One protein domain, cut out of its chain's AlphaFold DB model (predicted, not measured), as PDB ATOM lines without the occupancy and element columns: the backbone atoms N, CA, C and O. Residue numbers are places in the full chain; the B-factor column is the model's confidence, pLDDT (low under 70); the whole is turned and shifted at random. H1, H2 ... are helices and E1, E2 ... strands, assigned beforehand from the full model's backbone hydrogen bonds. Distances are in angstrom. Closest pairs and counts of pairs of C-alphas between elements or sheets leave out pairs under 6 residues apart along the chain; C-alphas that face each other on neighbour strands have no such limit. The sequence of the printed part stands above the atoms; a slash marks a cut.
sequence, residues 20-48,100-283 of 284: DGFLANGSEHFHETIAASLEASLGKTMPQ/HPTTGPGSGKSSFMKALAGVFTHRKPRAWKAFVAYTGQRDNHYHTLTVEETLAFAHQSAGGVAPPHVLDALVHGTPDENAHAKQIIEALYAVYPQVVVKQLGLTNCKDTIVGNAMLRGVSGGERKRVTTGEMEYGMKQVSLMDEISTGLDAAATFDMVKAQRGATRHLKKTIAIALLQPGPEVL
ATOM      1  N   ASP A  20      39.165  -3.853 -18.974       89.38
ATOM      2  CA  ASP A  20      40.269  -3.094 -19.588       89.38
ATOM      3  C   ASP A  20      40.488  -1.754 -18.892       89.38
ATOM      4  O   ASP A  20      41.626  -1.391 -18.626       89.38
ATOM      5  N   GLY A  21      39.409  -1.046 -18.548       89.88
ATOM      6  CA  GLY A  21      39.486   0.213 -17.809       89.88
ATOM      7  C   GLY A  21      40.155   0.050 -16.445       89.88
ATOM      8  O   GLY A  21      41.032   0.836 -16.099       89.88
ATOM      9  N   PHE A  22      39.808  -1.005 -15.700       90.56
ATOM     10  CA  PHE A  22      40.439  -1.293 -14.408       90.56
ATOM     11  C   PHE A  22      41.929  -1.626 -14.521       90.56
ATOM     12  O   PHE A  22      42.703  -1.234 -13.653       90.56
ATOM     13  N   LEU A  23      42.334  -2.339 -15.575       90.19
ATOM     14  CA  LEU A  23      43.700  -2.845 -15.740       90.19
ATOM     15  C   LEU A  23      44.560  -2.014 -16.706       90.19
ATOM     16  O   LEU A  23      45.687  -2.415 -16.991       90.19
ATOM     17  N   ALA A  24      44.074  -0.863 -17.181       89.88
ATOM     18  CA  ALA A  24      44.756  -0.031 -18.179       89.88
ATOM     19  C   ALA A  24      46.181   0.372 -17.759       89.88
ATOM     20  O   ALA A  24      47.091   0.386 -18.584       89.88
ATOM     21  N   ASN A  25      46.381   0.626 -16.463       88.62
ATOM     22  CA  ASN A  25      47.669   1.005 -15.875       88.62
ATOM     23  C   ASN A  25      48.389  -0.178 -15.194       88.62
ATOM     24  O   ASN A  25      49.330   0.017 -14.425       88.62
ATOM     25  N   GLY A  26      47.944  -1.411 -15.448       87.50
ATOM     26  CA  GLY A  26      48.475  -2.624 -14.832       87.50
ATOM     27  C   GLY A  26      47.802  -3.015 -13.511       87.50
ATOM     28  O   GLY A  26      46.993  -2.290 -12.934       87.50
ATOM     29  N   SER A  27      48.139  -4.215 -13.036       85.38
ATOM     30  CA  SER A  27      47.509  -4.858 -11.875       85.38
ATOM     31  C   SER A  27      47.890  -4.231 -10.533       85.38
ATOM     32  O   SER A  27      47.046  -4.162  -9.644       85.38
ATOM     33  N   GLU A  28      49.121  -3.735 -10.387       86.31
ATOM     34  CA  GLU A  28      49.556  -3.044  -9.162       86.31
ATOM     35  C   GLU A  28      48.793  -1.727  -8.968       86.31
ATOM     36  O   GLU A  28      48.181  -1.530  -7.920       86.31
ATOM     37  N   HIS A  29      48.723  -0.885 -10.007       88.38
ATOM     38  CA  HIS A  29      47.942   0.357  -9.979       88.38
ATOM     39  C   HIS A  29      46.455   0.083  -9.729       88.38
ATOM     40  O   HIS A  29      45.794   0.819  -8.995       88.38
ATOM     41  N   PHE A  30      45.909  -0.982 -10.323       90.06
ATOM     42  CA  PHE A  30      44.546  -1.425 -10.042       90.06
ATOM     43  C   PHE A  30      44.343  -1.715  -8.546       90.06
ATOM     44  O   PHE A  30      43.432  -1.152  -7.939       90.06
ATOM     45  N   HIS A  31      45.195  -2.543  -7.925       89.06
ATOM     46  CA  HIS A  31      45.068  -2.859  -6.497       89.06
ATOM     47  C   HIS A  31      45.254  -1.628  -5.608       89.06
ATOM     48  O   HIS A  31      44.527  -1.481  -4.629       89.06
ATOM     49  N   GLU A  32      46.194  -0.749  -5.955       90.38
ATOM     50  CA  GLU A  32      46.429   0.513  -5.254       90.38
ATOM     51  C   GLU A  32      45.213   1.440  -5.325       90.38
ATOM     52  O   GLU A  32      44.783   1.953  -4.295       90.38
ATOM     53  N   THR A  33      44.605   1.590  -6.504       90.88
ATOM     54  CA  THR A  33      43.414   2.431  -6.699       90.88
ATOM     55  C   THR A  33      42.248   1.922  -5.858       90.88
ATOM     56  O   THR A  33      41.634   2.694  -5.124       90.88
ATOM     57  N   ILE A  34      41.966   0.614  -5.912       90.88
ATOM     58  CA  ILE A  34      40.896   0.008  -5.108       90.88
ATOM     59  C   ILE A  34      41.161   0.210  -3.613       90.88
ATOM     60  O   ILE A  34      40.247   0.581  -2.877       90.88
ATOM     61  N   ALA A  35      42.396  -0.012  -3.158       90.56
ATOM     62  CA  ALA A  35      42.764   0.186  -1.761       90.56
ATOM     63  C   ALA A  35      42.594   1.650  -1.332       90.56
ATOM     64  O   ALA A  35      41.938   1.905  -0.328       90.56
ATOM     65  N   ALA A  36      43.099   2.607  -2.115       92.19
ATOM     66  CA  ALA A  36      43.012   4.032  -1.811       92.19
ATOM     67  C   ALA A  36      41.557   4.520  -1.728       92.19
ATOM     68  O   ALA A  36      41.195   5.205  -0.772       92.19
ATOM     69  N   SER A  37      40.699   4.122  -2.676       92.19
ATOM     70  CA  SER A  37      39.272   4.468  -2.641       92.19
ATOM     71  C   SER A  37      38.570   3.890  -1.406       92.19
ATOM     72  O   SER A  37      37.749   4.570  -0.789       92.19
ATOM     73  N   LEU A  38      38.899   2.652  -1.022       91.38
ATOM     74  CA  LEU A  38      38.351   2.027   0.182       91.38
ATOM     75  C   LEU A  38      38.843   2.716   1.458       91.38
ATOM     76  O   LEU A  38      38.030   3.011   2.326       91.38
ATOM     77  N   GLU A  39      40.139   2.993   1.583       92.75
ATOM     78  CA  GLU A  39      40.717   3.627   2.776       92.75
ATOM     79  C   GLU A  39      40.206   5.058   2.973       92.75
ATOM     80  O   GLU A  39      39.863   5.427   4.099       92.75
ATOM     81  N   ALA A  40      40.071   5.831   1.887       92.94
ATOM     82  CA  ALA A  40      39.493   7.175   1.921       92.94
ATOM     83  C   ALA A  40      38.058   7.156   2.465       92.94
ATOM     84  O   ALA A  40      37.714   7.919   3.365       92.94
ATOM     85  N   SER A  41      37.230   6.223   1.986       93.06
ATOM     86  CA  SER A  41      35.839   6.111   2.428       93.06
ATOM     87  C   SER A  41      35.676   5.455   3.807       93.06
ATOM     88  O   SER A  41      34.750   5.787   4.548       93.06
ATOM     89  N   LEU A  42      36.572   4.542   4.194       90.81
ATOM     90  CA  LEU A  42      36.577   3.916   5.520       90.81
ATOM     91  C   LEU A  42      37.156   4.832   6.608       90.81
ATOM     92  O   LEU A  42      36.954   4.550   7.792       90.81
ATOM     93  N   GLY A  43      37.887   5.888   6.235       89.19
ATOM     94  CA  GLY A  43      38.571   6.795   7.163       89.19
ATOM     95  C   GLY A  43      39.701   6.124   7.958       89.19
ATOM     96  O   GLY A  43      40.115   6.626   9.003       89.19
ATOM     97  N   LYS A  44      40.166   4.955   7.510       89.06
ATOM     98  CA  LYS A  44      41.209   4.146   8.153       89.06
ATOM     99  C   LYS A  44      41.884   3.244   7.130       89.06
ATOM    100  O   LYS A  44      41.320   2.954   6.079       89.06
ATOM    101  N   THR A  45      43.056   2.737   7.494       86.38
ATOM    102  CA  THR A  45      43.764   1.752   6.680       86.38
ATOM    103  C   THR A  45      42.993   0.437   6.580       86.38
ATOM    104  O   THR A  45      42.235   0.050   7.481       86.38
ATOM    105  N   MET A  46      43.206  -0.268   5.471       82.44
ATOM    106  CA  MET A  46      42.619  -1.578   5.219       82.44
ATOM    107  C   MET A  46      42.994  -2.560   6.342       82.44
ATOM    108  O   MET A  46      44.167  -2.651   6.725       82.44
ATOM    109  N   PRO A  47      42.023  -3.314   6.888       80.25
ATOM    110  CA  PRO A  47      42.286  -4.234   7.984       80.25
ATOM    111  C   PRO A  47      43.165  -5.396   7.515       80.25
ATOM    112  O   PRO A  47      42.849  -6.064   6.534       80.25
ATOM    113  N   GLN A  48      44.234  -5.676   8.259       84.25
ATOM    114  CA  GLN A  48      45.105  -6.824   8.019       84.25
ATOM    115  C   GLN A  48      44.766  -7.968   8.982       84.25
ATOM    116  O   GLN A  48      44.553  -7.750  10.177       84.25
ATOM    117  N   HIS A 100      55.559 -31.951  11.459       59.16
ATOM    118  CA  HIS A 100      56.972 -31.896  11.792       59.16
ATOM    119  C   HIS A 100      57.495 -30.463  11.597       59.16
ATOM    120  O   HIS A 100      57.063 -29.784  10.667       59.16
ATOM    121  N   PRO A 101      58.453 -29.991  12.419       53.31
ATOM    122  CA  PRO A 101      59.040 -28.656  12.268       53.31
ATOM    123  C   PRO A 101      59.895 -28.471  10.999       53.31
ATOM    124  O   PRO A 101      60.432 -27.392  10.776       53.31
ATOM    125  N   THR A 102      60.071 -29.511  10.180       56.78
ATOM    126  CA  THR A 102      60.919 -29.487   8.983       56.78
ATOM    127  C   THR A 102      60.118 -29.149   7.723       56.78
ATOM    128  O   THR A 102      58.933 -29.446   7.606       56.78
ATOM    129  N   THR A 103      60.750 -28.531   6.728       63.34
ATOM    130  CA  THR A 103      60.140 -28.177   5.433       63.34
ATOM    131  C   THR A 103      60.490 -29.223   4.370       63.34
ATOM    132  O   THR A 103      61.190 -28.954   3.403       63.34
ATOM    133  N   GLY A 104      60.030 -30.462   4.559       64.12
ATOM    134  CA  GLY A 104      60.265 -31.572   3.626       64.12
ATOM    135  C   GLY A 104      58.979 -32.119   2.994       64.12
ATOM    136  O   GLY A 104      57.865 -31.792   3.428       64.12
ATOM    137  N   PRO A 105      59.076 -32.984   1.972       68.94
ATOM    138  CA  PRO A 105      57.980 -33.882   1.623       68.94
ATOM    139  C   PRO A 105      57.542 -34.676   2.864       68.94
ATOM    140  O   PRO A 105      58.376 -35.135   3.640       68.94
ATOM    141  N   GLY A 106      56.234 -34.799   3.091       73.19
ATOM    142  CA  GLY A 106      55.702 -35.530   4.250       73.19
ATOM    143  C   GLY A 106      55.805 -34.816   5.604       73.19
ATOM    144  O   GLY A 106      55.368 -35.378   6.601       73.19
ATOM    145  N   SER A 107      56.296 -33.573   5.672       75.88
ATOM    146  CA  SER A 107      56.416 -32.850   6.949       75.88
ATOM    147  C   SER A 107      55.110 -32.274   7.509       75.88
ATOM    148  O   SER A 107      55.097 -31.658   8.573       75.88
ATOM    149  N   GLY A 108      54.004 -32.456   6.786       81.25
ATOM    150  CA  GLY A 108      52.688 -31.997   7.215       81.25
ATOM    151  C   GLY A 108      52.299 -30.598   6.756       81.25
ATOM    152  O   GLY A 108      51.296 -30.101   7.246       81.25
ATOM    153  N   LYS A 109      53.011 -29.974   5.804       84.88
ATOM    154  CA  LYS A 109      52.659 -28.649   5.235       84.88
ATOM    155  C   LYS A 109      51.181 -28.555   4.838       84.88
ATOM    156  O   LYS A 109      50.463 -27.676   5.299       84.88
ATOM    157  N   SER A 110      50.691 -29.530   4.075       86.44
ATOM    158  CA  SER A 110      49.284 -29.581   3.673       86.44
ATOM    159  C   SER A 110      48.335 -29.765   4.855       86.44
ATOM    160  O   SER A 110      47.259 -29.176   4.899       86.44
ATOM    161  N   SER A 111      48.730 -30.556   5.854       86.62
ATOM    162  CA  SER A 111      47.947 -30.742   7.079       86.62
ATOM    163  C   SER A 111      47.910 -29.468   7.924       86.62
ATOM    164  O   SER A 111      46.858 -29.114   8.446       86.62
ATOM    165  N   PHE A 112      49.017 -28.733   7.997       85.38
ATOM    166  CA  PHE A 112      49.100 -27.422   8.632       85.38
ATOM    167  C   PHE A 112      48.143 -26.433   7.962       85.38
ATOM    168  O   PHE A 112      47.273 -25.863   8.618       85.38
ATOM    169  N   MET A 113      48.222 -26.309   6.635       88.25
ATOM    170  CA  MET A 113      47.371 -25.413   5.848       88.25
ATOM    171  C   MET A 113      45.891 -25.772   5.976       88.25
ATOM    172  O   MET A 113      45.050 -24.903   6.203       88.25
ATOM    173  N   LYS A 114      45.557 -27.066   5.925       87.06
ATOM    174  CA  LYS A 114      44.196 -27.557   6.166       87.06
ATOM    175  C   LYS A 114      43.716 -27.258   7.583       87.06
ATOM    176  O   LYS A 114      42.550 -26.912   7.747       87.06
ATOM    177  N   ALA A 115      44.574 -27.351   8.597       86.06
ATOM    178  CA  ALA A 115      44.218 -26.975   9.964       86.06
ATOM    179  C   ALA A 115      43.955 -25.469  10.101       86.06
ATOM    180  O   ALA A 115      42.972 -25.096  10.736       86.06
ATOM    181  N   LEU A 116      44.743 -24.609   9.446       85.25
ATOM    182  CA  LEU A 116      44.504 -23.160   9.417       85.25
ATOM    183  C   LEU A 116      43.230 -22.790   8.639       85.25
ATOM    184  O   LEU A 116      42.418 -21.985   9.095       85.25
ATOM    185  N   ALA A 117      42.971 -23.463   7.516       86.12
ATOM    186  CA  ALA A 117      41.686 -23.403   6.814       86.12
ATOM    187  C   ALA A 117      40.536 -23.984   7.664       86.12
ATOM    188  O   ALA A 117      39.350 -23.825   7.359       86.12
ATOM    189  N   GLY A 118      40.884 -24.684   8.745       83.56
ATOM    190  CA  GLY A 118      40.030 -25.373   9.696       83.56
ATOM    191  C   GLY A 118      39.386 -26.656   9.164       83.56
ATOM    192  O   GLY A 118      38.384 -27.117   9.692       83.56
ATOM    193  N   VAL A 119      39.849 -27.234   8.067       81.88
ATOM    194  CA  VAL A 119      39.280 -28.475   7.507       81.88
ATOM    195  C   VAL A 119      39.095 -29.563   8.580       81.88
ATOM    196  O   VAL A 119      38.122 -30.305   8.520       81.88
ATOM    197  N   PHE A 120      39.963 -29.597   9.597       75.31
ATOM    198  CA  PHE A 120      39.913 -30.557  10.705       75.31
ATOM    199  C   PHE A 120      39.144 -30.092  11.957       75.31
ATOM    200  O   PHE A 120      38.942 -30.883  12.874       75.31
ATOM    201  N   THR A 121      38.713 -28.830  12.044       67.81
ATOM    202  CA  THR A 121      38.035 -28.297  13.239       67.81
ATOM    203  C   THR A 121      36.516 -28.424  13.142       67.81
ATOM    204  O   THR A 121      35.877 -27.817  12.282       67.81
ATOM    205  N   HIS A 122      35.918 -29.150  14.093       60.34
ATOM    206  CA  HIS A 122      34.463 -29.331  14.196       60.34
ATOM    207  C   HIS A 122      33.703 -28.078  14.664       60.34
ATOM    208  O   HIS A 122      32.516 -27.938  14.380       60.34
ATOM    209  N   ARG A 123      34.369 -27.151  15.364       59.56
ATOM    210  CA  ARG A 123      33.781 -25.882  15.811       59.56
ATOM    211  C   ARG A 123      34.522 -24.726  15.163       59.56
ATOM    212  O   ARG A 123      35.614 -24.376  15.597       59.56
ATOM    213  N   LYS A 124      33.925 -24.131  14.132       65.62
ATOM    214  CA  LYS A 124      34.392 -22.859  13.577       65.62
ATOM    215  C   LYS A 124      33.324 -21.791  13.695       65.62
ATOM    216  O   LYS A 124      32.146 -22.105  13.498       65.62
ATOM    217  N   PRO A 125      33.722 -20.525  13.893       66.06
ATOM    218  CA  PRO A 125      32.848 -19.405  13.589       66.06
ATOM    219  C   PRO A 125      32.338 -19.553  12.151       66.06
ATOM    220  O   PRO A 125      33.129 -19.820  11.243       66.06
ATOM    221  N   ARG A 126      31.030 -19.373  11.921       65.31
ATOM    222  CA  ARG A 126      30.443 -19.422  10.564       65.31
ATOM    223  C   ARG A 126      31.185 -18.496   9.594       65.31
ATOM    224  O   ARG A 126      31.417 -18.865   8.447       65.31
ATOM    225  N   ALA A 127      31.644 -17.356  10.105       70.75
ATOM    226  CA  ALA A 127      32.413 -16.366   9.368       70.75
ATOM    227  C   ALA A 127      33.794 -16.861   8.890       70.75
ATOM    228  O   ALA A 127      34.298 -16.360   7.893       70.75
ATOM    229  N   TRP A 128      34.403 -17.879   9.515       79.94
ATOM    230  CA  TRP A 128      35.758 -18.329   9.157       79.94
ATOM    231  C   TRP A 128      35.863 -18.793   7.699       79.94
ATOM    232  O   TRP A 128      36.824 -18.476   7.006       79.94
ATOM    233  N   LYS A 129      34.834 -19.494   7.200       73.25
ATOM    234  CA  LYS A 129      34.763 -19.929   5.794       73.25
ATOM    235  C   LYS A 129      34.578 -18.758   4.823       73.25
ATOM    236  O   LYS A 129      34.944 -18.868   3.655       73.25
ATOM    237  N   ALA A 130      33.997 -17.652   5.289       77.75
ATOM    238  CA  ALA A 130      33.837 -16.449   4.485       77.75
ATOM    239  C   ALA A 130      35.179 -15.724   4.306       77.75
ATOM    240  O   ALA A 130      35.430 -15.276   3.196       77.75
ATOM    241  N   PHE A 131      36.045 -15.724   5.331       84.19
ATOM    242  CA  PHE A 131      37.326 -15.001   5.352       84.19
ATOM    243  C   PHE A 131      38.541 -15.768   4.814       84.19
ATOM    244  O   PHE A 131      39.461 -15.137   4.294       84.19
ATOM    245  N   VAL A 132      38.568 -17.099   4.948       88.94
ATOM    246  CA  VAL A 132      39.724 -17.929   4.570       88.94
ATOM    247  C   VAL A 132      39.437 -18.715   3.292       88.94
ATOM    248  O   VAL A 132      38.470 -19.478   3.229       88.94
ATOM    249  N   ALA A 133      40.299 -18.560   2.290       90.56
ATOM    250  CA  ALA A 133      40.374 -19.400   1.101       90.56
ATOM    251  C   ALA A 133      41.448 -20.479   1.281       90.56
ATOM    252  O   ALA A 133      42.509 -20.223   1.850       90.56
ATOM    253  N   TYR A 134      41.175 -21.689   0.791       90.19
ATOM    254  CA  TYR A 134      42.148 -22.779   0.733       90.19
ATOM    255  C   TYR A 134      42.201 -23.356  -0.677       90.19
ATOM    256  O   TYR A 134      41.241 -23.978  -1.132       90.19
ATOM    257  N   THR A 135      43.334 -23.167  -1.341       89.06
ATOM    258  CA  THR A 135      43.621 -23.717  -2.663       89.06
ATOM    259  C   THR A 135      44.385 -25.017  -2.478       89.06
ATOM    260  O   THR A 135      45.531 -25.017  -2.032       89.06
ATOM    261  N   GLY A 136      43.731 -26.134  -2.787       85.81
ATOM    262  CA  GLY A 136      44.326 -27.459  -2.652       85.81
ATOM    263  C   GLY A 136      45.290 -27.818  -3.787       85.81
ATOM    264  O   GLY A 136      45.382 -27.149  -4.818       85.81
ATOM    265  N   GLN A 137      45.965 -28.954  -3.618       82.88
ATOM    266  CA  GLN A 137      46.849 -29.509  -4.644       82.88
ATOM    267  C   GLN A 137      46.076 -30.034  -5.865       82.88
ATOM    268  O   GLN A 137      46.560 -29.937  -6.988       82.88
ATOM    269  N   ARG A 138      44.866 -30.573  -5.649       84.12
ATOM    270  CA  ARG A 138      43.997 -31.082  -6.717       84.12
ATOM    271  C   ARG A 138      43.093 -29.976  -7.241       84.12
ATOM    272  O   ARG A 138      42.356 -29.374  -6.466       84.12
ATOM    273  N   ASP A 139      43.108 -29.806  -8.554       84.69
ATOM    274  CA  ASP A 139      42.232 -28.887  -9.270       84.69
ATOM    275  C   ASP A 139      40.975 -29.652  -9.699       84.69
ATOM    276  O   ASP A 139      41.037 -30.499 -10.593       84.69
ATOM    277  N   ASN A 140      39.854 -29.416  -9.014       87.06
ATOM    278  CA  ASN A 140      38.586 -30.073  -9.316       87.06
ATOM    279  C   ASN A 140      37.600 -29.057  -9.887       87.06
ATOM    280  O   ASN A 140      37.015 -28.281  -9.141       87.06
ATOM    281  N   HIS A 141      37.429 -29.114 -11.202       90.88
ATOM    282  CA  HIS A 141      36.622 -28.185 -11.981       90.88
ATOM    283  C   HIS A 141      35.474 -28.919 -12.660       90.88
ATOM    284  O   HIS A 141      35.582 -30.112 -12.967       90.88
ATOM    285  N   TYR A 142      34.407 -28.192 -12.991       93.31
ATOM    286  CA  TYR A 142      33.454 -28.668 -13.988       93.31
ATOM    287  C   TYR A 142      34.143 -28.683 -15.354       93.31
ATOM    288  O   TYR A 142      34.226 -27.678 -16.049       93.31
ATOM    289  N   HIS A 143      34.661 -29.847 -15.732       92.25
ATOM    290  CA  HIS A 143      35.542 -30.009 -16.888       92.25
ATOM    291  C   HIS A 143      34.915 -29.637 -18.243       92.25
ATOM    292  O   HIS A 143      35.645 -29.493 -19.221       92.25
ATOM    293  N   THR A 144      33.587 -29.516 -18.320       95.50
ATOM    294  CA  THR A 144      32.853 -29.097 -19.525       95.50
ATOM    295  C   THR A 144      32.671 -27.589 -19.644       95.50
ATOM    296  O   THR A 144      32.335 -27.138 -20.731       95.50
ATOM    297  N   LEU A 145      32.856 -26.827 -18.561       97.19
ATOM    298  CA  LEU A 145      32.734 -25.372 -18.594       97.19
ATOM    299  C   LEU A 145      33.997 -24.743 -19.179       97.19
ATOM    300  O   LEU A 145      35.108 -25.256 -18.992       97.19
ATOM    301  N   THR A 146      33.826 -23.614 -19.863       97.88
ATOM    302  CA  THR A 146      34.942 -22.749 -20.254       97.88
ATOM    303  C   THR A 146      35.577 -22.092 -19.033       97.88
ATOM    304  O   THR A 146      35.007 -22.069 -17.938       97.88
ATOM    305  N   VAL A 147      36.788 -21.563 -19.195       97.31
ATOM    306  CA  VAL A 147      37.453 -20.788 -18.137       97.31
ATOM    307  C   VAL A 147      36.594 -19.595 -17.706       97.31
ATOM    308  O   VAL A 147      36.430 -19.361 -16.508       97.31
ATOM    309  N   GLU A 148      36.014 -18.865 -18.660       96.38
ATOM    310  CA  GLU A 148      35.146 -17.717 -18.389       96.38
ATOM    311  C   GLU A 148      33.864 -18.133 -17.658       96.38
ATOM    312  O   GLU A 148      33.520 -17.533 -16.640       96.38
ATOM    313  N   GLU A 149      33.207 -19.208 -18.101       97.38
ATOM    314  CA  GLU A 149      32.016 -19.754 -17.437       97.38
ATOM    315  C   GLU A 149      32.315 -20.222 -16.011       97.38
ATOM    316  O   GLU A 149      31.540 -19.953 -15.095       97.38
ATOM    317  N   THR A 150      33.454 -20.886 -15.806       96.94
ATOM    318  CA  THR A 150      33.892 -21.382 -14.494       96.94
ATOM    319  C   THR A 150      34.080 -20.225 -13.514       96.94
ATOM    320  O   THR A 150      33.564 -20.241 -12.395       96.94
ATOM    321  N   LEU A 151      34.768 -19.170 -13.951       96.50
ATOM    322  CA  LEU A 151      35.026 -17.985 -13.139       96.50
ATOM    323  C   LEU A 151      33.757 -17.158 -12.889       96.50
ATOM    324  O   LEU A 151      33.545 -16.696 -11.768       96.50
ATOM    325  N   ALA A 152      32.881 -17.019 -13.885       96.12
ATOM    326  CA  ALA A 152      31.580 -16.382 -13.713       96.12
ATOM    327  C   ALA A 152      30.692 -17.165 -12.730       96.12
ATOM    328  O   ALA A 152      30.065 -16.568 -11.854       96.12
ATOM    329  N   PHE A 153      30.685 -18.498 -12.819       95.62
ATOM    330  CA  PHE A 153      29.965 -19.369 -11.892       95.62
ATOM    331  C   PHE A 153      30.488 -19.233 -10.457       95.62
ATOM    332  O   PHE A 153      29.695 -19.092  -9.520       95.62
ATOM    333  N   ALA A 154      31.810 -19.229 -10.269       94.25
ATOM    334  CA  ALA A 154      32.423 -19.044  -8.957       94.25
ATOM    335  C   ALA A 154      32.093 -17.660  -8.366       94.25
ATOM    336  O   ALA A 154      31.743 -17.555  -7.189       94.25
ATOM    337  N   HIS A 155      32.104 -16.612  -9.194       94.81
ATOM    338  CA  HIS A 155      31.711 -15.262  -8.798       94.81
ATOM    339  C   HIS A 155      30.239 -15.176  -8.357       94.81
ATOM    340  O   HIS A 155      29.946 -14.651  -7.281       94.81
ATOM    341  N   GLN A 156      29.316 -15.746  -9.138       94.31
ATOM    342  CA  GLN A 156      27.891 -15.798  -8.789       94.31
ATOM    343  C   GLN A 156      27.648 -16.614  -7.515       94.31
ATOM    344  O   GLN A 156      26.898 -16.189  -6.638       94.31
ATOM    345  N   SER A 157      28.343 -17.742  -7.362       91.75
ATOM    346  CA  SER A 157      28.268 -18.586  -6.162       91.75
ATOM    347  C   SER A 157      28.766 -17.872  -4.900       91.75
ATOM    348  O   SER A 157      28.335 -18.195  -3.793       91.75
ATOM    349  N   ALA A 158      29.652 -16.885  -5.052       89.25
ATOM    350  CA  ALA A 158      30.123 -16.022  -3.971       89.25
ATOM    351  C   ALA A 158      29.197 -14.820  -3.683       89.25
ATOM    352  O   ALA A 158      29.482 -14.048  -2.767       89.25
ATOM    353  N   GLY A 159      28.098 -14.671  -4.430       90.06
ATOM    354  CA  GLY A 159      27.087 -13.625  -4.268       90.06
ATOM    355  C   GLY A 159      26.906 -12.729  -5.495       90.06
ATOM    356  O   GLY A 159      25.878 -12.072  -5.590       90.06
ATOM    357  N   GLY A 160      27.867 -12.693  -6.427       89.06
ATOM    358  CA  GLY A 160      27.783 -11.949  -7.696       89.06
ATOM    359  C   GLY A 160      27.727 -10.416  -7.594       89.06
ATOM    360  O   GLY A 160      27.847  -9.724  -8.598       89.06
ATOM    361  N   VAL A 161      27.545  -9.869  -6.395       91.31
ATOM    362  CA  VAL A 161      27.451  -8.432  -6.131       91.31
ATOM    363  C   VAL A 161      28.232  -8.075  -4.876       91.31
ATOM    364  O   VAL A 161      28.529  -8.935  -4.038       91.31
ATOM    365  N   ALA A 162      28.563  -6.794  -4.747       89.44
ATOM    366  CA  ALA A 162      29.206  -6.281  -3.553       89.44
ATOM    367  C   ALA A 162      28.318  -6.559  -2.323       89.44
ATOM    368  O   ALA A 162      27.125  -6.243  -2.347       89.44
ATOM    369  N   PRO A 163      28.854  -7.154  -1.242       87.88
ATOM    370  CA  PRO A 163      28.051  -7.436  -0.062       87.88
ATOM    371  C   PRO A 163      27.482  -6.137   0.539       87.88
ATOM    372  O   PRO A 163      28.259  -5.207   0.761       87.88
ATOM    373  N   PRO A 164      26.179  -6.066   0.880       89.44
ATOM    374  CA  PRO A 164      25.561  -4.825   1.364       89.44
ATOM    375  C   PRO A 164      26.289  -4.212   2.564       89.44
ATOM    376  O   PRO A 164      26.631  -3.039   2.549       89.44
ATOM    377  N   HIS A 165      26.675  -5.046   3.534       87.69
ATOM    378  CA  HIS A 165      27.419  -4.609   4.718       87.69
ATOM    379  C   HIS A 165      28.787  -3.970   4.409       87.69
ATOM    380  O   HIS A 165      29.307  -3.226   5.236       87.69
ATOM    381  N   VAL A 166      29.393  -4.270   3.252       87.62
ATOM    382  CA  VAL A 166      30.621  -3.602   2.798       87.62
ATOM    383  C   VAL A 166      30.287  -2.202   2.312       87.62
ATOM    384  O   VAL A 166      30.933  -1.255   2.740       87.62
ATOM    385  N   LEU A 167      29.261  -2.058   1.471       91.12
ATOM    386  CA  LEU A 167      28.820  -0.756   0.965       91.12
ATOM    387  C   LEU A 167      28.302   0.150   2.092       91.12
ATOM    388  O   LEU A 167      28.556   1.353   2.080       91.12
ATOM    389  N   ASP A 168      27.630  -0.419   3.092       92.50
ATOM    390  CA  ASP A 168      27.131   0.307   4.264       92.50
ATOM    391  C   ASP A 168      28.263   0.828   5.163       92.50
ATOM    392  O   ASP A 168      28.089   1.827   5.857       92.50
ATOM    393  N   ALA A 169      29.436   0.187   5.135       90.06
ATOM    394  CA  ALA A 169      30.614   0.627   5.884       90.06
ATOM    395  C   ALA A 169      31.374   1.788   5.208       90.06
ATOM    396  O   ALA A 169      32.196   2.437   5.855       90.06
ATOM    397  N   LEU A 170      31.104   2.067   3.926       91.50
ATOM    398  CA  LEU A 170      31.735   3.128   3.128       91.50
ATOM    399  C   LEU A 170      31.049   4.485   3.360       91.50
ATOM    400  O   LEU A 170      30.326   4.993   2.497       91.50
ATOM    401  N   VAL A 171      31.198   5.025   4.573       93.69
ATOM    402  CA  VAL A 171      30.466   6.221   5.041       93.69
ATOM    403  C   VAL A 171      31.312   7.221   5.836       93.69
ATOM    404  O   VAL A 171      30.790   8.246   6.267       93.69
ATOM    405  N   HIS A 172      32.592   6.935   6.071       93.12
ATOM    406  CA  HIS A 172      33.443   7.735   6.958       93.12
ATOM    407  C   HIS A 172      34.272   8.805   6.230       93.12
ATOM    408  O   HIS A 172      34.770   9.713   6.894       93.12
ATOM    409  N   GLY A 173      34.405   8.725   4.903       91.81
ATOM    410  CA  GLY A 173      35.020   9.766   4.075       91.81
ATOM    411  C   GLY A 173      34.069  10.929   3.779       91.81
ATOM    412  O   GLY A 173      32.948  10.999   4.297       91.81
ATOM    413  N   THR A 174      34.488  11.840   2.902       94.56
ATOM    414  CA  THR A 174      33.613  12.887   2.352       94.56
ATOM    415  C   THR A 174      32.468  12.280   1.522       94.56
ATOM    416  O   THR A 174      32.572  11.141   1.059       94.56
ATOM    417  N   PRO A 175      31.352  13.006   1.303       94.31
ATOM    418  CA  PRO A 175      30.251  12.512   0.474       94.31
ATOM    419  C   PRO A 175      30.695  12.039  -0.917       94.31
ATOM    420  O   PRO A 175      30.252  10.982  -1.367       94.31
ATOM    421  N   ASP A 176      31.613  12.775  -1.547       94.12
ATOM    422  CA  ASP A 176      32.147  12.449  -2.870       94.12
ATOM    423  C   ASP A 176      33.040  11.200  -2.834       94.12
ATOM    424  O   ASP A 176      32.879  10.308  -3.666       94.12
ATOM    425  N   GLU A 177      33.923  11.073  -1.838       93.81
ATOM    426  CA  GLU A 177      34.763   9.879  -1.654       93.81
ATOM    427  C   GLU A 177      33.924   8.625  -1.390       93.81
ATOM    428  O   GLU A 177      34.186   7.567  -1.962       93.81
ATOM    429  N   ASN A 178      32.881   8.739  -0.565       93.88
ATOM    430  CA  ASN A 178      31.982   7.626  -0.265       93.88
ATOM    431  C   ASN A 178      31.185   7.199  -1.504       93.88
ATOM    432  O   ASN A 178      31.059   6.003  -1.777       93.88
ATOM    433  N   ALA A 179      30.659   8.158  -2.271       93.75
ATOM    434  CA  ALA A 179      29.956   7.872  -3.520       93.75
ATOM    435  C   ALA A 179      30.889   7.215  -4.548       93.75
ATOM    436  O   ALA A 179      30.525   6.211  -5.167       93.75
ATOM    437  N   HIS A 180      32.111   7.732  -4.676       92.62
ATOM    438  CA  HIS A 180      33.129   7.203  -5.574       92.62
ATOM    439  C   HIS A 180      33.550   5.773  -5.206       92.62
ATOM    440  O   HIS A 180      33.574   4.899  -6.073       92.62
ATOM    441  N   ALA A 181      33.815   5.499  -3.925       93.06
ATOM    442  CA  ALA A 181      34.189   4.168  -3.453       93.06
ATOM    443  C   ALA A 181      33.083   3.135  -3.713       93.06
ATOM    444  O   ALA A 181      33.363   2.044  -4.214       93.06
ATOM    445  N   LYS A 182      31.816   3.487  -3.447       94.12
ATOM    446  CA  LYS A 182      30.667   2.620  -3.758       94.12
ATOM    447  C   LYS A 182      30.564   2.342  -5.254       94.12
ATOM    448  O   LYS A 182      30.469   1.182  -5.641       94.12
ATOM    449  N   GLN A 183      30.670   3.379  -6.086       92.88
ATOM    450  CA  GLN A 183      30.614   3.238  -7.541       92.88
ATOM    451  C   GLN A 183      31.731   2.331  -8.076       92.88
ATOM    452  O   GLN A 183      31.468   1.472  -8.915       92.88
ATOM    453  N   ILE A 184      32.965   2.501  -7.595       92.56
ATOM    454  CA  ILE A 184      34.103   1.665  -7.997       92.56
ATOM    455  C   ILE A 184      33.882   0.208  -7.603       92.56
ATOM    456  O   ILE A 184      34.124  -0.680  -8.417       92.56
ATOM    457  N   ILE A 185      33.423  -0.052  -6.377       92.38
ATOM    458  CA  ILE A 185      33.191  -1.417  -5.898       92.38
ATOM    459  C   ILE A 185      32.043  -2.078  -6.664       92.38
ATOM    460  O   ILE A 185      32.192  -3.211  -7.110       92.38
ATOM    461  N   GLU A 186      30.930  -1.380  -6.880       92.75
ATOM    462  CA  GLU A 186      29.822  -1.888  -7.698       92.75
ATOM    463  C   GLU A 186      30.275  -2.196  -9.132       92.75
ATOM    464  O   GLU A 186      30.008  -3.286  -9.643       92.75
ATOM    465  N   ALA A 187      31.022  -1.279  -9.757       92.81
ATOM    466  CA  ALA A 187      31.568  -1.479 -11.095       92.81
ATOM    467  C   ALA A 187      32.546  -2.660 -11.141       92.81
ATOM    468  O   ALA A 187      32.473  -3.469 -12.062       92.81
ATOM    469  N   LEU A 188      33.422  -2.799 -10.139       92.50
ATOM    470  CA  LEU A 188      34.358  -3.915 -10.042       92.50
ATOM    471  C   LEU A 188      33.611  -5.243  -9.979       92.50
ATOM    472  O   LEU A 188      33.943  -6.137 -10.746       92.50
ATOM    473  N   TYR A 189      32.605  -5.375  -9.110       92.88
ATOM    474  CA  TYR A 189      31.840  -6.620  -8.993       92.88
ATOM    475  C   TYR A 189      31.123  -6.975 -10.303       92.88
ATOM    476  O   TYR A 189      31.130  -8.139 -10.684       92.88
ATOM    477  N   ALA A 190      30.611  -5.989 -11.048       92.69
ATOM    478  CA  ALA A 190      29.949  -6.226 -12.332       92.69
ATOM    479  C   ALA A 190      30.868  -6.840 -13.408       92.69
ATOM    480  O   ALA A 190      30.388  -7.573 -14.273       92.69
ATOM    481  N   VAL A 191      32.176  -6.560 -13.362       94.06
ATOM    482  CA  VAL A 191      33.165  -7.074 -14.331       94.06
ATOM    483  C   VAL A 191      34.267  -7.919 -13.682       94.06
ATOM    484  O   VAL A 191      35.336  -8.136 -14.268       94.06
ATOM    485  N   TYR A 192      34.044  -8.388 -12.451       93.38
ATOM    486  CA  TYR A 192      35.100  -9.011 -11.658       93.38
ATOM    487  C   TYR A 192      35.658 -10.280 -12.313       93.38
ATOM    488  O   TYR A 192      36.884 -10.424 -12.350       93.38
ATOM    489  N   PRO A 193      34.830 -11.168 -12.908       94.88
ATOM    490  CA  PRO A 193      35.348 -12.332 -13.613       94.88
ATOM    491  C   PRO A 193      36.325 -11.981 -14.734       94.88
ATOM    492  O   PRO A 193      37.383 -12.598 -14.851       94.88
ATOM    493  N   GLN A 194      36.027 -10.944 -15.519       94.69
ATOM    494  CA  GLN A 194      36.889 -10.511 -16.617       94.69
ATOM    495  C   GLN A 194      38.193  -9.884 -16.105       94.69
ATOM    496  O   GLN A 194      39.247 -10.076 -16.716       94.69
ATOM    497  N   VAL A 195      38.148  -9.174 -14.970       92.62
ATOM    498  CA  VAL A 195      39.355  -8.670 -14.292       92.62
ATOM    499  C   VAL A 195      40.237  -9.834 -13.837       92.62
ATOM    500  O   VAL A 195      41.437  -9.828 -14.109       92.62
ATOM    501  N   VAL A 196      39.659 -10.870 -13.217       91.94
ATOM    502  CA  VAL A 196      40.398 -12.060 -12.753       91.94
ATOM    503  C   VAL A 196      41.015 -12.834 -13.922       91.94
ATOM    504  O   VAL A 196      42.195 -13.181 -13.855       91.94
ATOM    505  N   VAL A 197      40.271 -13.049 -15.016       93.44
ATOM    506  CA  VAL A 197      40.790 -13.682 -16.249       93.44
ATOM    507  C   VAL A 197      42.056 -12.973 -16.730       93.44
ATOM    508  O   VAL A 197      43.066 -13.621 -17.013       93.44
ATOM    509  N   LYS A 198      42.026 -11.641 -16.796       90.88
ATOM    510  CA  LYS A 198      43.157 -10.844 -17.280       90.88
ATOM    511  C   LYS A 198      44.318 -10.830 -16.296       90.88
ATOM    512  O   LYS A 198      45.452 -11.061 -16.707       90.88
ATOM    513  N   GLN A 199      44.048 -10.625 -15.007       87.12
ATOM    514  CA  GLN A 199      45.080 -10.565 -13.969       87.12
ATOM    515  C   GLN A 199      45.865 -11.881 -13.855       87.12
ATOM    516  O   GLN A 199      47.055 -11.862 -13.553       87.12
ATOM    517  N   LEU A 200      45.220 -13.021 -14.126       86.62
ATOM    518  CA  LEU A 200      45.855 -14.341 -14.111       86.62
ATOM    519  C   LEU A 200      46.416 -14.769 -15.479       86.62
ATOM    520  O   LEU A 200      46.927 -15.883 -15.615       86.62
ATOM    521  N   GLY A 201      46.338 -13.913 -16.503       88.12
ATOM    522  CA  GLY A 201      46.850 -14.216 -17.841       88.12
ATOM    523  C   GLY A 201      46.124 -15.383 -18.514       88.12
ATOM    524  O   GLY A 201      46.761 -16.210 -19.168       88.12
ATOM    525  N   LEU A 202      44.807 -15.481 -18.310       91.81
ATOM    526  CA  LEU A 202      43.927 -16.516 -18.869       91.81
ATOM    527  C   LEU A 202      43.162 -16.038 -20.114       91.81
ATOM    528  O   LEU A 202      42.350 -16.775 -20.661       91.81
ATOM    529  N   THR A 203      43.419 -14.818 -20.593       93.38
ATOM    530  CA  THR A 203      42.699 -14.208 -21.725       93.38
ATOM    531  C   THR A 203      42.695 -15.086 -22.978       93.38
ATOM    532  O   THR A 203      41.658 -15.231 -23.617       93.38
ATOM    533  N   ASN A 204      43.827 -15.723 -23.300       94.12
ATOM    534  CA  ASN A 204      43.968 -16.553 -24.502       94.12
ATOM    535  C   ASN A 204      43.187 -17.875 -24.431       94.12
ATOM    536  O   ASN A 204      42.957 -18.502 -25.461       94.12
ATOM    537  N   CYS A 205      42.803 -18.316 -23.231       94.88
ATOM    538  CA  CYS A 205      42.092 -19.571 -23.005       94.88
ATOM    539  C   CYS A 205      40.724 -19.374 -22.339       94.88
ATOM    540  O   CYS A 205      40.133 -20.346 -21.875       94.88
ATOM    541  N   LYS A 206      40.197 -18.141 -22.323       96.44
ATOM    542  CA  LYS A 206      38.934 -17.801 -21.651       96.44
ATOM    543  C   LYS A 206      37.737 -18.605 -22.186       96.44
ATOM    544  O   LYS A 206      36.932 -19.089 -21.400       96.44
ATOM    545  N   ASP A 207      37.693 -18.823 -23.502       97.38
ATOM    546  CA  ASP A 207      36.626 -19.556 -24.200       97.38
ATOM    547  C   ASP A 207      36.936 -21.064 -24.344       97.38
ATOM    548  O   ASP A 207      36.168 -21.823 -24.934       97.38
ATOM    549  N   THR A 208      38.071 -21.526 -23.808       97.44
ATOM    550  CA  THR A 208      38.478 -22.935 -23.839       97.44
ATOM    551  C   THR A 208      37.924 -23.661 -22.619       97.44
ATOM    552  O   THR A 208      37.991 -23.151 -21.501       97.44
ATOM    553  N   ILE A 209      37.417 -24.883 -22.808       97.56
ATOM    554  CA  ILE A 209      36.988 -25.734 -21.692       97.56
ATOM    555  C   ILE A 209      38.150 -26.054 -20.746       97.56
ATOM    556  O   ILE A 209      39.277 -26.307 -21.181       97.56
ATOM    557  N   VAL A 210      37.880 -26.090 -19.440       96.31
ATOM    558  CA  VAL A 210      38.913 -26.406 -18.440       96.31
ATOM    559  C   VAL A 210      39.449 -27.829 -18.639       96.31
ATOM    560  O   VAL A 210      40.654 -28.070 -18.536       96.31
ATOM    561  N   GLY A 211      38.569 -28.769 -18.992       94.06
ATOM    562  CA  GLY A 211      38.927 -30.165 -19.217       94.06
ATOM    563  C   GLY A 211      39.339 -30.904 -17.941       94.06
ATOM    564  O   GLY A 211      39.226 -30.410 -16.818       94.06
ATOM    565  N   ASN A 212      39.787 -32.145 -18.111       90.38
ATOM    566  CA  ASN A 212      40.317 -33.001 -17.052       90.38
ATOM    567  C   ASN A 212      41.286 -34.046 -17.646       90.38
ATOM    568  O   ASN A 212      41.802 -33.876 -18.747       90.38
ATOM    569  N   ALA A 213      41.555 -35.132 -16.917       87.00
ATOM    570  CA  ALA A 213      42.437 -36.204 -17.387       87.00
ATOM    571  C   ALA A 213      41.905 -36.965 -18.622       87.00
ATOM    572  O   ALA A 213      42.696 -37.545 -19.358       87.00
ATOM    573  N   MET A 214      40.586 -36.973 -18.841       89.50
ATOM    574  CA  MET A 214      39.919 -37.705 -19.928       89.50
ATOM    575  C   MET A 214      39.494 -36.786 -21.081       89.50
ATOM    576  O   MET A 214      39.464 -37.208 -22.232       89.50
ATOM    577  N   LEU A 215      39.157 -35.534 -20.773       93.19
ATOM    578  CA  LEU A 215      38.704 -34.517 -21.712       93.19
ATOM    579  C   LEU A 215      39.776 -33.441 -21.841       93.19
ATOM    580  O   LEU A 215      40.057 -32.719 -20.884       93.19
ATOM    581  N   ARG A 216      40.358 -33.316 -23.035       94.44
ATOM    582  CA  ARG A 216      41.350 -32.276 -23.314       94.44
ATOM    583  C   ARG A 216      40.729 -30.891 -23.115       94.44
ATOM    584  O   ARG A 216      39.665 -30.613 -23.652       94.44
ATOM    585  N   GLY A 217      41.437 -30.033 -22.393       95.25
ATOM    586  CA  GLY A 217      41.084 -28.632 -22.189       95.25
ATOM    587  C   GLY A 217      42.340 -27.774 -22.124       95.25
ATOM    588  O   GLY A 217      43.287 -28.001 -22.884       95.25
ATOM    589  N   VAL A 218      42.356 -26.824 -21.196       94.62
ATOM    590  CA  VAL A 218      43.519 -25.969 -20.932       94.62
ATOM    591  C   VAL A 218      44.726 -26.763 -20.409       94.62
ATOM    592  O   VAL A 218      44.613 -27.893 -19.915       94.62
ATOM    593  N   SER A 219      45.913 -26.165 -20.499       90.38
ATOM    594  CA  SER A 219      47.140 -26.736 -19.942       90.38
ATOM    595  C   SER A 219      47.060 -26.905 -18.416       90.38
ATOM    596  O   SER A 219      46.233 -26.302 -17.733       90.38
ATOM    597  N   GLY A 220      47.951 -27.723 -17.845       86.00
ATOM    598  CA  GLY A 220      48.014 -27.914 -16.390       86.00
ATOM    599  C   GLY A 220      48.229 -26.610 -15.619       86.00
ATOM    600  O   GLY A 220      47.558 -26.372 -14.617       86.00
ATOM    601  N   GLY A 221      49.100 -25.736 -16.128       84.38
ATOM    602  CA  GLY A 221      49.374 -24.451 -15.496       84.38
ATOM    603  C   GLY A 221      48.246 -23.431 -15.645       84.38
ATOM    604  O   GLY A 221      47.967 -22.678 -14.715       84.38
ATOM    605  N   GLU A 222      47.546 -23.415 -16.781       89.81
ATOM    606  CA  GLU A 222      46.310 -22.634 -16.930       89.81
ATOM    607  C   GLU A 222      45.244 -23.118 -15.952       89.81
ATOM    608  O   GLU A 222      44.701 -22.309 -15.208       89.81
ATOM    609  N   ARG A 223      45.019 -24.434 -15.850       90.75
ATOM    610  CA  ARG A 223      44.061 -25.003 -14.894       90.75
ATOM    611  C   ARG A 223      44.382 -24.611 -13.453       90.75
ATOM    612  O   ARG A 223      43.468 -24.292 -12.701       90.75
ATOM    613  N   LYS A 224      45.663 -24.562 -13.072       87.69
ATOM    614  CA  LYS A 224      46.063 -24.133 -11.724       87.69
ATOM    615  C   LYS A 224      45.755 -22.660 -11.446       87.69
ATOM    616  O   LYS A 224      45.351 -22.292 -10.339       87.69
ATOM    617  N   ARG A 225      45.917 -21.816 -12.464       88.50
ATOM    618  CA  ARG A 225      45.531 -20.403 -12.414       88.50
ATOM    619  C   ARG A 225      44.012 -20.251 -12.342       88.50
ATOM    620  O   ARG A 225      43.553 -19.469 -11.521       88.50
ATOM    621  N   VAL A 226      43.237 -21.064 -13.066       92.88
ATOM    622  CA  VAL A 226      41.766 -21.114 -12.925       92.88
ATOM    623  C   VAL A 226      41.372 -21.453 -11.486       92.88
ATOM    624  O   VAL A 226      40.617 -20.693 -10.889       92.88
ATOM    625  N   THR A 227      41.961 -22.494 -10.878       91.69
ATOM    626  CA  THR A 227      41.722 -22.835  -9.459       91.69
ATOM    627  C   THR A 227      42.024 -21.659  -8.532       91.69
ATOM    628  O   THR A 227      41.305 -21.412  -7.572       91.69
ATOM    629  N   THR A 228      43.097 -20.913  -8.802       88.81
ATOM    630  CA  THR A 228      43.435 -19.724  -8.009       88.81
ATOM    631  C   THR A 228      42.379 -18.628  -8.170       88.81
ATOM    632  O   THR A 228      41.960 -18.049  -7.172       88.81
ATOM    633  N   GLY A 229      41.909 -18.386  -9.396       90.75
ATOM    634  CA  GLY A 229      40.875 -17.393  -9.694       90.75
ATOM    635  C   GLY A 229      39.517 -17.719  -9.077       90.75
ATOM    636  O   GLY A 229      38.868 -16.827  -8.546       90.75
ATOM    637  N   GLU A 230      39.104 -18.987  -9.058       92.12
ATOM    638  CA  GLU A 230      37.870 -19.397  -8.371       92.12
ATOM    639  C   GLU A 230      37.905 -19.066  -6.873       92.12
ATOM    640  O   GLU A 230      36.903 -18.653  -6.290       92.12
ATOM    641  N   MET A 231      39.076 -19.224  -6.253       89.69
ATOM    642  CA  MET A 231      39.272 -18.990  -4.826       89.69
ATOM    643  C   MET A 231      39.452 -17.506  -4.468       89.69
ATOM    644  O   MET A 231      39.420 -17.177  -3.281       89.69
ATOM    645  N   GLU A 232      39.620 -16.612  -5.450       86.00
ATOM    646  CA  GLU A 232      39.698 -15.154  -5.241       86.00
ATOM    647  C   GLU A 232      38.329 -14.538  -4.924       86.00
ATOM    648  O   GLU A 232      38.270 -13.498  -4.263       86.00
ATOM    649  N   TYR A 233      37.229 -15.164  -5.358       90.06
ATOM    650  CA  TYR A 233      35.897 -14.587  -5.199       90.06
ATOM    651  C   TYR A 233      35.381 -14.618  -3.756       90.06
ATOM    652  O   TYR A 233      35.599 -15.545  -2.967       90.06
ATOM    653  N   GLY A 234      34.612 -13.578  -3.431       85.25
ATOM    654  CA  GLY A 234      34.117 -13.309  -2.087       85.25
ATOM    655  C   GLY A 234      35.147 -12.584  -1.215       85.25
ATOM    656  O   GLY A 234      36.245 -12.240  -1.641       85.25
ATOM    657  N   MET A 235      34.795 -12.336   0.046       81.12
ATOM    658  CA  MET A 235      35.639 -11.570   0.976       81.12
ATOM    659  C   MET A 235      36.768 -12.415   1.591       81.12
ATOM    660  O   MET A 235      36.827 -12.617   2.807       81.12
ATOM    661  N   LYS A 236      37.675 -12.921   0.751       86.25
ATOM    662  CA  LYS A 236      38.827 -13.734   1.169       86.25
ATOM    663  C   LYS A 236      40.002 -12.841   1.563       86.25
ATOM    664  O   LYS A 236      40.771 -12.393   0.717       86.25
ATOM    665  N   GLN A 237      40.124 -12.583   2.864       87.44
ATOM    666  CA  GLN A 237      41.239 -11.825   3.447       87.44
ATOM    667  C   GLN A 237      42.464 -12.703   3.718       87.44
ATOM    668  O   GLN A 237      43.584 -12.205   3.776       87.44
ATOM    669  N   VAL A 238      42.257 -14.012   3.863       90.56
ATOM    670  CA  VAL A 238      43.329 -14.996   4.017       90.56
ATOM    671  C   VAL A 238      43.288 -15.965   2.845       90.56
ATOM    672  O   VAL A 238      42.244 -16.567   2.599       90.56
ATOM    673  N   SER A 239      44.421 -16.179   2.180       91.56
ATOM    674  CA  SER A 239      44.565 -17.187   1.128       91.56
ATOM    675  C   SER A 239      45.638 -18.207   1.500       91.56
ATOM    676  O   SER A 239      46.798 -17.863   1.730       91.56
ATOM    677  N   LEU A 240      45.239 -19.474   1.606       91.81
ATOM    678  CA  LEU A 240      46.104 -20.595   1.957       91.81
ATOM    679  C   LEU A 240      46.308 -21.473   0.721       91.81
ATOM    680  O   LEU A 240      45.406 -22.200   0.313       91.81
ATOM    681  N   MET A 241      47.494 -21.412   0.130       90.25
ATOM    682  CA  MET A 241      47.813 -22.032  -1.153       90.25
ATOM    683  C   MET A 241      48.736 -23.238  -0.949       90.25
ATOM    684  O   MET A 241      49.893 -23.084  -0.566       90.25
ATOM    685  N   ASP A 242      48.228 -24.449  -1.172       89.31
ATOM    686  CA  ASP A 242      48.905 -25.706  -0.832       89.31
ATOM    687  C   ASP A 242      49.502 -26.394  -2.067       89.31
ATOM    688  O   ASP A 242      48.771 -26.882  -2.931       89.31
ATOM    689  N   GLU A 243      50.837 -26.420  -2.136       81.38
ATOM    690  CA  GLU A 243      51.632 -27.045  -3.203       81.38
ATOM    691  C   GLU A 243      51.211 -26.577  -4.604       81.38
ATOM    692  O   GLU A 243      51.053 -27.355  -5.545       81.38
ATOM    693  N   ILE A 244      51.036 -25.259  -4.748       78.56
ATOM    694  CA  ILE A 244      50.548 -24.674  -5.998       78.56
ATOM    695  C   ILE A 244      51.537 -24.759  -7.153       78.56
ATOM    696  O   ILE A 244      51.096 -24.585  -8.274       78.56
ATOM    697  N   SER A 245      52.819 -25.039  -6.902       77.50
ATOM    698  CA  SER A 245      53.856 -25.192  -7.931       77.50
ATOM    699  C   SER A 245      53.916 -26.599  -8.540       77.50
ATOM    700  O   SER A 245      54.643 -26.825  -9.506       77.50
ATOM    701  N   THR A 246      53.185 -27.581  -7.994       77.12
ATOM    702  CA  THR A 246      53.238 -28.957  -8.505       77.12
ATOM    703  C   THR A 246      52.641 -29.037  -9.911       77.12
ATOM    704  O   THR A 246      51.449 -28.810 -10.099       77.12
ATOM    705  N   GLY A 247      53.464 -29.416 -10.893       70.25
ATOM    706  CA  GLY A 247      53.043 -29.540 -12.294       70.25
ATOM    707  C   GLY A 247      53.103 -28.236 -13.100       70.25
ATOM    708  O   GLY A 247      52.608 -28.210 -14.226       70.25
ATOM    709  N   LEU A 248      53.708 -27.184 -12.543       75.56
ATOM    710  CA  LEU A 248      54.071 -25.951 -13.243       75.56
ATOM    711  C   LEU A 248      55.579 -25.907 -13.501       75.56
ATOM    712  O   LEU A 248      56.362 -26.536 -12.789       75.56
ATOM    713  N   ASP A 249      55.978 -25.138 -14.509       80.88
ATOM    714  CA  ASP A 249      57.372 -24.750 -14.687       80.88
ATOM    715  C   ASP A 249      57.745 -23.583 -13.749       80.88
ATOM    716  O   ASP A 249      56.905 -22.991 -13.056       80.88
ATOM    717  N   ALA A 250      59.040 -23.273 -13.687       79.62
ATOM    718  CA  ALA A 250      59.565 -22.222 -12.819       79.62
ATOM    719  C   ALA A 250      59.011 -20.833 -13.181       79.62
ATOM    720  O   ALA A 250      58.652 -20.066 -12.288       79.62
ATOM    721  N   ALA A 251      58.880 -20.537 -14.478       80.25
ATOM    722  CA  ALA A 251      58.380 -19.254 -14.967       80.25
ATOM    723  C   ALA A 251      56.917 -19.021 -14.560       80.25
ATOM    724  O   ALA A 251      56.605 -18.005 -13.940       80.25
ATOM    725  N   ALA A 252      56.028 -19.990 -14.803       77.31
ATOM    726  CA  ALA A 252      54.632 -19.859 -14.407       77.31
ATOM    727  C   ALA A 252      54.469 -19.835 -12.878       77.31
ATOM    728  O   ALA A 252      53.608 -19.121 -12.362       77.31
ATOM    729  N   THR A 253      55.316 -20.560 -12.137       81.19
ATOM    730  CA  THR A 253      55.340 -20.487 -10.667       81.19
ATOM    731  C   THR A 253      55.735 -19.088 -10.185       81.19
ATOM    732  O   THR A 253      55.078 -18.538  -9.297       81.19
ATOM    733  N   PHE A 254      56.772 -18.492 -10.776       83.88
ATOM    734  CA  PHE A 254      57.217 -17.137 -10.456       83.88
ATOM    735  C   PHE A 254      56.125 -16.100 -10.729       83.88
ATOM    736  O   PHE A 254      55.820 -15.290  -9.851       83.88
ATOM    737  N   ASP A 255      55.479 -16.158 -11.894       80.06
ATOM    738  CA  ASP A 255      54.407 -15.228 -12.259       80.06
ATOM    739  C   ASP A 255      53.216 -15.320 -11.295       80.06
ATOM    740  O   ASP A 255      52.683 -14.295 -10.857       80.06
ATOM    741  N   MET A 256      52.840 -16.537 -10.882       78.81
ATOM    742  CA  MET A 256      51.802 -16.741  -9.869       78.81
ATOM    743  C   MET A 256      52.186 -16.122  -8.519       78.81
ATOM    744  O   MET A 256      51.390 -15.385  -7.936       78.81
ATOM    745  N   VAL A 257      53.400 -16.379  -8.020       85.19
ATOM    746  CA  VAL A 257      53.870 -15.821  -6.739       85.19
ATOM    747  C   VAL A 257      53.972 -14.294  -6.809       85.19
ATOM    748  O   VAL A 257      53.561 -13.606  -5.871       85.19
ATOM    749  N   LYS A 258      54.431 -13.739  -7.935       83.81
ATOM    750  CA  LYS A 258      54.502 -12.293  -8.168       83.81
ATOM    751  C   LYS A 258      53.117 -11.641  -8.129       83.81
ATOM    752  O   LYS A 258      52.961 -10.621  -7.458       83.81
ATOM    753  N   ALA A 259      52.114 -12.238  -8.775       80.00
ATOM    754  CA  ALA A 259      50.739 -11.737  -8.745       80.00
ATOM    755  C   ALA A 259      50.160 -11.717  -7.316       80.00
ATOM    756  O   ALA A 259      49.589 -10.713  -6.886       80.00
ATOM    757  N   GLN A 260      50.372 -12.790  -6.544       83.94
ATOM    758  CA  GLN A 260      49.926 -12.874  -5.146       83.94
ATOM    759  C   GLN A 260      50.666 -11.871  -4.237       83.94
ATOM    760  O   GLN A 260      50.078 -11.288  -3.320       83.94
ATOM    761  N   ARG A 261      51.944 -11.592  -4.519       84.75
ATOM    762  CA  ARG A 261      52.727 -10.566  -3.812       84.75
ATOM    763  C   ARG A 261      52.172  -9.157  -4.038       84.75
ATOM    764  O   ARG A 261      52.094  -8.396  -3.075       84.75
ATOM    765  N   GLY A 262      51.754  -8.828  -5.263       80.31
ATOM    766  CA  GLY A 262      51.074  -7.562  -5.571       80.31
ATOM    767  C   GLY A 262      49.797  -7.391  -4.744       80.31
ATOM    768  O   GLY A 262      49.658  -6.419  -3.999       80.31
ATOM    769  N   ALA A 263      48.937  -8.414  -4.748       79.50
ATOM    770  CA  ALA A 263      47.701  -8.415  -3.964       79.50
ATOM    771  C   ALA A 263      47.954  -8.245  -2.451       79.50
ATOM    772  O   ALA A 263      47.244  -7.495  -1.783       79.50
ATOM    773  N   THR A 264      48.994  -8.887  -1.907       85.25
ATOM    774  CA  THR A 264      49.385  -8.765  -0.486       85.25
ATOM    775  C   THR A 264      49.768  -7.328  -0.111       85.25
ATOM    776  O   THR A 264      49.387  -6.841   0.953       85.25
ATOM    777  N   ARG A 265      50.522  -6.627  -0.972       85.00
ATOM    778  CA  ARG A 265      51.056  -5.286  -0.671       85.00
ATOM    779  C   ARG A 265      49.964  -4.223  -0.590       85.00
ATOM    780  O   ARG A 265      49.959  -3.434   0.359       85.00
ATOM    781  N   HIS A 266      49.055  -4.235  -1.561       83.31
ATOM    782  CA  HIS A 266      48.059  -3.179  -1.737       83.31
ATOM    783  C   HIS A 266      46.730  -3.497  -1.042       83.31
ATOM    784  O   HIS A 266      46.181  -2.637  -0.367       83.31
ATOM    785  N   LEU A 267      46.242  -4.741  -1.109       83.88
ATOM    786  CA  LEU A 267      44.934  -5.109  -0.540       83.88
ATOM    787  C   LEU A 267      45.004  -5.591   0.917       83.88
ATOM    788  O   LEU A 267      43.981  -5.985   1.473       83.88
ATOM    789  N   LYS A 268      46.200  -5.614   1.527       85.50
ATOM    790  CA  LYS A 268      46.463  -6.119   2.892       85.50
ATOM    791  C   LYS A 268      45.969  -7.556   3.148       85.50
ATOM    792  O   LYS A 268      45.772  -7.949   4.299       85.50
ATOM    793  N   LYS A 269      45.826  -8.358   2.084       88.56
ATOM    794  CA  LYS A 269      45.515  -9.792   2.172       88.56
ATOM    795  C   LYS A 269      46.669 -10.548   2.834       88.56
ATOM    796  O   LYS A 269      47.835 -10.267   2.572       88.56
ATOM    797  N   THR A 270      46.346 -11.562   3.627       90.38
ATOM    798  CA  THR A 270      47.326 -12.472   4.232       90.38
ATOM    799  C   THR A 270      47.413 -13.748   3.413       90.38
ATOM    800  O   THR A 270      46.457 -14.517   3.343       90.38
ATOM    801  N   ILE A 271      48.562 -13.990   2.788       90.31
ATOM    802  CA  ILE A 271      48.752 -15.118   1.872       90.31
ATOM    803  C   ILE A 271      49.849 -16.029   2.411       90.31
ATOM    804  O   ILE A 271      50.956 -15.581   2.698       90.31
ATOM    805  N   ALA A 272      49.542 -17.319   2.539       89.94
ATOM    806  CA  ALA A 272      50.517 -18.349   2.866       89.94
ATOM    807  C   ALA A 272      50.595 -19.346   1.710       89.94
ATOM    808  O   ALA A 272      49.575 -19.894   1.292       89.94
ATOM    809  N   ILE A 273      51.804 -19.588   1.207       88.12
ATOM    810  CA  ILE A 273      52.047 -20.483   0.075       88.12
ATOM    811  C   ILE A 273      52.982 -21.602   0.525       88.12
ATOM    812  O   ILE A 273      54.102 -21.350   0.966       88.12
ATOM    813  N   ALA A 274      52.532 -22.848   0.404       86.94
ATOM    814  CA  ALA A 274      53.389 -24.015   0.535       86.94
ATOM    815  C   ALA A 274      53.960 -24.364  -0.846       86.94
ATOM    816  O   ALA A 274      53.212 -24.719  -1.756       86.94
ATOM    817  N   LEU A 275      55.280 -24.268  -0.998       83.19
ATOM    818  CA  LEU A 275      55.992 -24.628  -2.225       83.19
ATOM    819  C   LEU A 275      56.739 -25.948  -2.033       83.19
ATOM    820  O   LEU A 275      57.303 -26.212  -0.967       83.19
ATOM    821  N   LEU A 276      56.751 -26.776  -3.075       79.00
ATOM    822  CA  LEU A 276      57.577 -27.976  -3.121       79.00
ATOM    823  C   LEU A 276      58.879 -27.639  -3.854       79.00
ATOM    824  O   LEU A 276      58.843 -27.433  -5.060       79.00
ATOM    825  N   GLN A 277      59.991 -27.562  -3.111       73.38
ATOM    826  CA  GLN A 277      61.347 -27.307  -3.633       73.38
ATOM    827  C   GLN A 277      61.410 -26.158  -4.665       73.38
ATOM    828  O   GLN A 277      61.702 -26.402  -5.835       73.38
ATOM    829  N   PRO A 278      61.106 -24.910  -4.265       74.06
ATOM    830  CA  PRO A 278      61.115 -23.788  -5.196       74.06
ATOM    831  C   PRO A 278      62.526 -23.495  -5.715       74.06
ATOM    832  O   PRO A 278      63.503 -23.603  -4.969       74.06
ATOM    833  N   GLY A 279      62.617 -23.090  -6.983       74.25
ATOM    834  CA  GLY A 279      63.838 -22.509  -7.531       74.25
ATOM    835  C   GLY A 279      64.178 -21.174  -6.850       74.25
ATOM    836  O   GLY A 279      63.290 -20.533  -6.273       74.25
ATOM    837  N   PRO A 280      65.454 -20.749  -6.875       75.94
ATOM    838  CA  PRO A 280      65.903 -19.524  -6.211       75.94
ATOM    839  C   PRO A 280      65.145 -18.279  -6.686       75.94
ATOM    840  O   PRO A 280      64.817 -17.421  -5.874       75.94
ATOM    841  N   GLU A 281      64.783 -18.212  -7.966       75.25
ATOM    842  CA  GLU A 281      64.029 -17.111  -8.569       75.25
ATOM    843  C   GLU A 281      62.647 -16.881  -7.939       75.25
ATOM    844  O   GLU A 281      62.177 -15.749  -7.896       75.25
ATOM    845  N   VAL A 282      62.007 -17.927  -7.405       73.50
ATOM    846  CA  VAL A 282      60.679 -17.841  -6.770       73.50
ATOM    847  C   VAL A 282      60.768 -17.311  -5.333       73.50
ATOM    848  O   VAL A 282      59.787 -16.792  -4.800       73.50
ATOM    849  N   LEU A 283      61.933 -17.441  -4.696       68.06
ATOM    850  CA  LEU A 283      62.160 -17.034  -3.309       68.06
ATOM    851  C   LEU A 283      62.596 -15.563  -3.163       68.06
ATOM    852  O   LEU A 283      62.653 -15.078  -2.032       68.06
TER     853      LEU A 283
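Overview. This is residues 20 to 48 and 100 to 283 of the 284 residues of the protein "ABC transporter domain-containing protein" of Aphanomyces euteiches (UniProt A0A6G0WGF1). A small sheet of three parallel strands is covered on both faces, by H9 and H10 on one and by H3 on the other. H5 and H8 pack beside H9, and H2, H7 and the short H6 form a group of helices at one end of the longest axis. The 213 printed residues hold eleven named helices and three named strands, in the order H1 H2 H3 H4 E1 H5 H6 H7 H8 H9 E2 H10 E3 H11; the class is mostly helix and the sheet's order is E1 E2 E3. The whole is compact, with a radius of gyration of the C-alphas of 17.8 A and spans of 53 by 41 by 36 A.

Along the chain. H1, residues 20 to 23, begins at C-alpha 20 (40.269, -3.094, -19.588). H2, residues 27 to 42, is 22.3 A long. After the cut come H3, residues 109 to 116, H4, residues 128 to 131, and E1, residues 132 to 135. H5, residues 147 to 157, is 15.3 A long; H6 is residues 164 to 169. H7, residues 175 to 190, is 22.7 A long, and H8 is residues 192 to 199. H9, residues 220 to 232, is 18.9 A long. E2 is residues 238 to 242, H10, residues 250 to 267, is 25.6 A long, and E3 is residues 270 to 274. H11, residues 280 to 283, ends at C-alpha 283 (62.160, -17.034, -3.309).

Arrangement. In the sheet, N 133 and O 238 of E1 and E2 are 2.8 A apart, and N 239 and O 270 of E2 and E3 2.9 A, within hydrogen-bond range. E2, H10, E3 is a strand-helix-strand unit, two parallel neighbour strands with a helix between, its crossover right-handed; E1, H5 to H9, E2 is another. The sheet and the helices on both its faces make three layers: H9 lies over E1 at a height over the sheet of 9.3 A and H10, on the same face, over E3 at 10.3 A, on a local plane fitted to just 6 C-alphas, with H3 over E2 at 8.6 A on the opposite face. H4 is only just not on the sheet, with 4 pairs of C-alphas within 10 A. H5 touches H9 at a shallow tilt of 21 degrees, the same way, closest at the C-alphas of Ala 154 and Glu 230, 5.5 A. H5 touches H8 at the C-alphas of Ala 152 and Pro 193, 5.5 A. The hub, H2, touches H10 with residues 262 to 267 of H10 alone, closest at the C-alphas of Glu 32 and His 266, 5.4 A. H2 touches H7 at a steep tilt of 44 degrees, opposite ways, closest at the C-alphas of Ser 41 and Asn 178, 4.9 A. H6 is close to but not clearly touching H7, the C-alphas of Leu 167 and Lys 182 being 6.1 A apart. H1 only just touches H8, with 3 pairs of C-alphas within 8 A, and H11 touches H10 at the C-alphas of Phe 254 and Val 282, 5.1 A. Every O i to N i+4 pair is within range in H2, H3 and H5 to H10; H1, H4 and H11 are too short for one.

Size, cuts and confidence. The C-alphas farthest apart are those of Thr 174 and Met 214, 55.6 A. Residues 49 to 99 are not printed, and C-alphas 48 and 100 are 28.0 A apart. The links H3 to H4, E1 to H5 and H8 to H9 are long. Residues 121 to 127 stand free. The pLDDT is under 70 at residues 100 to 105, 121 to 126 and 283.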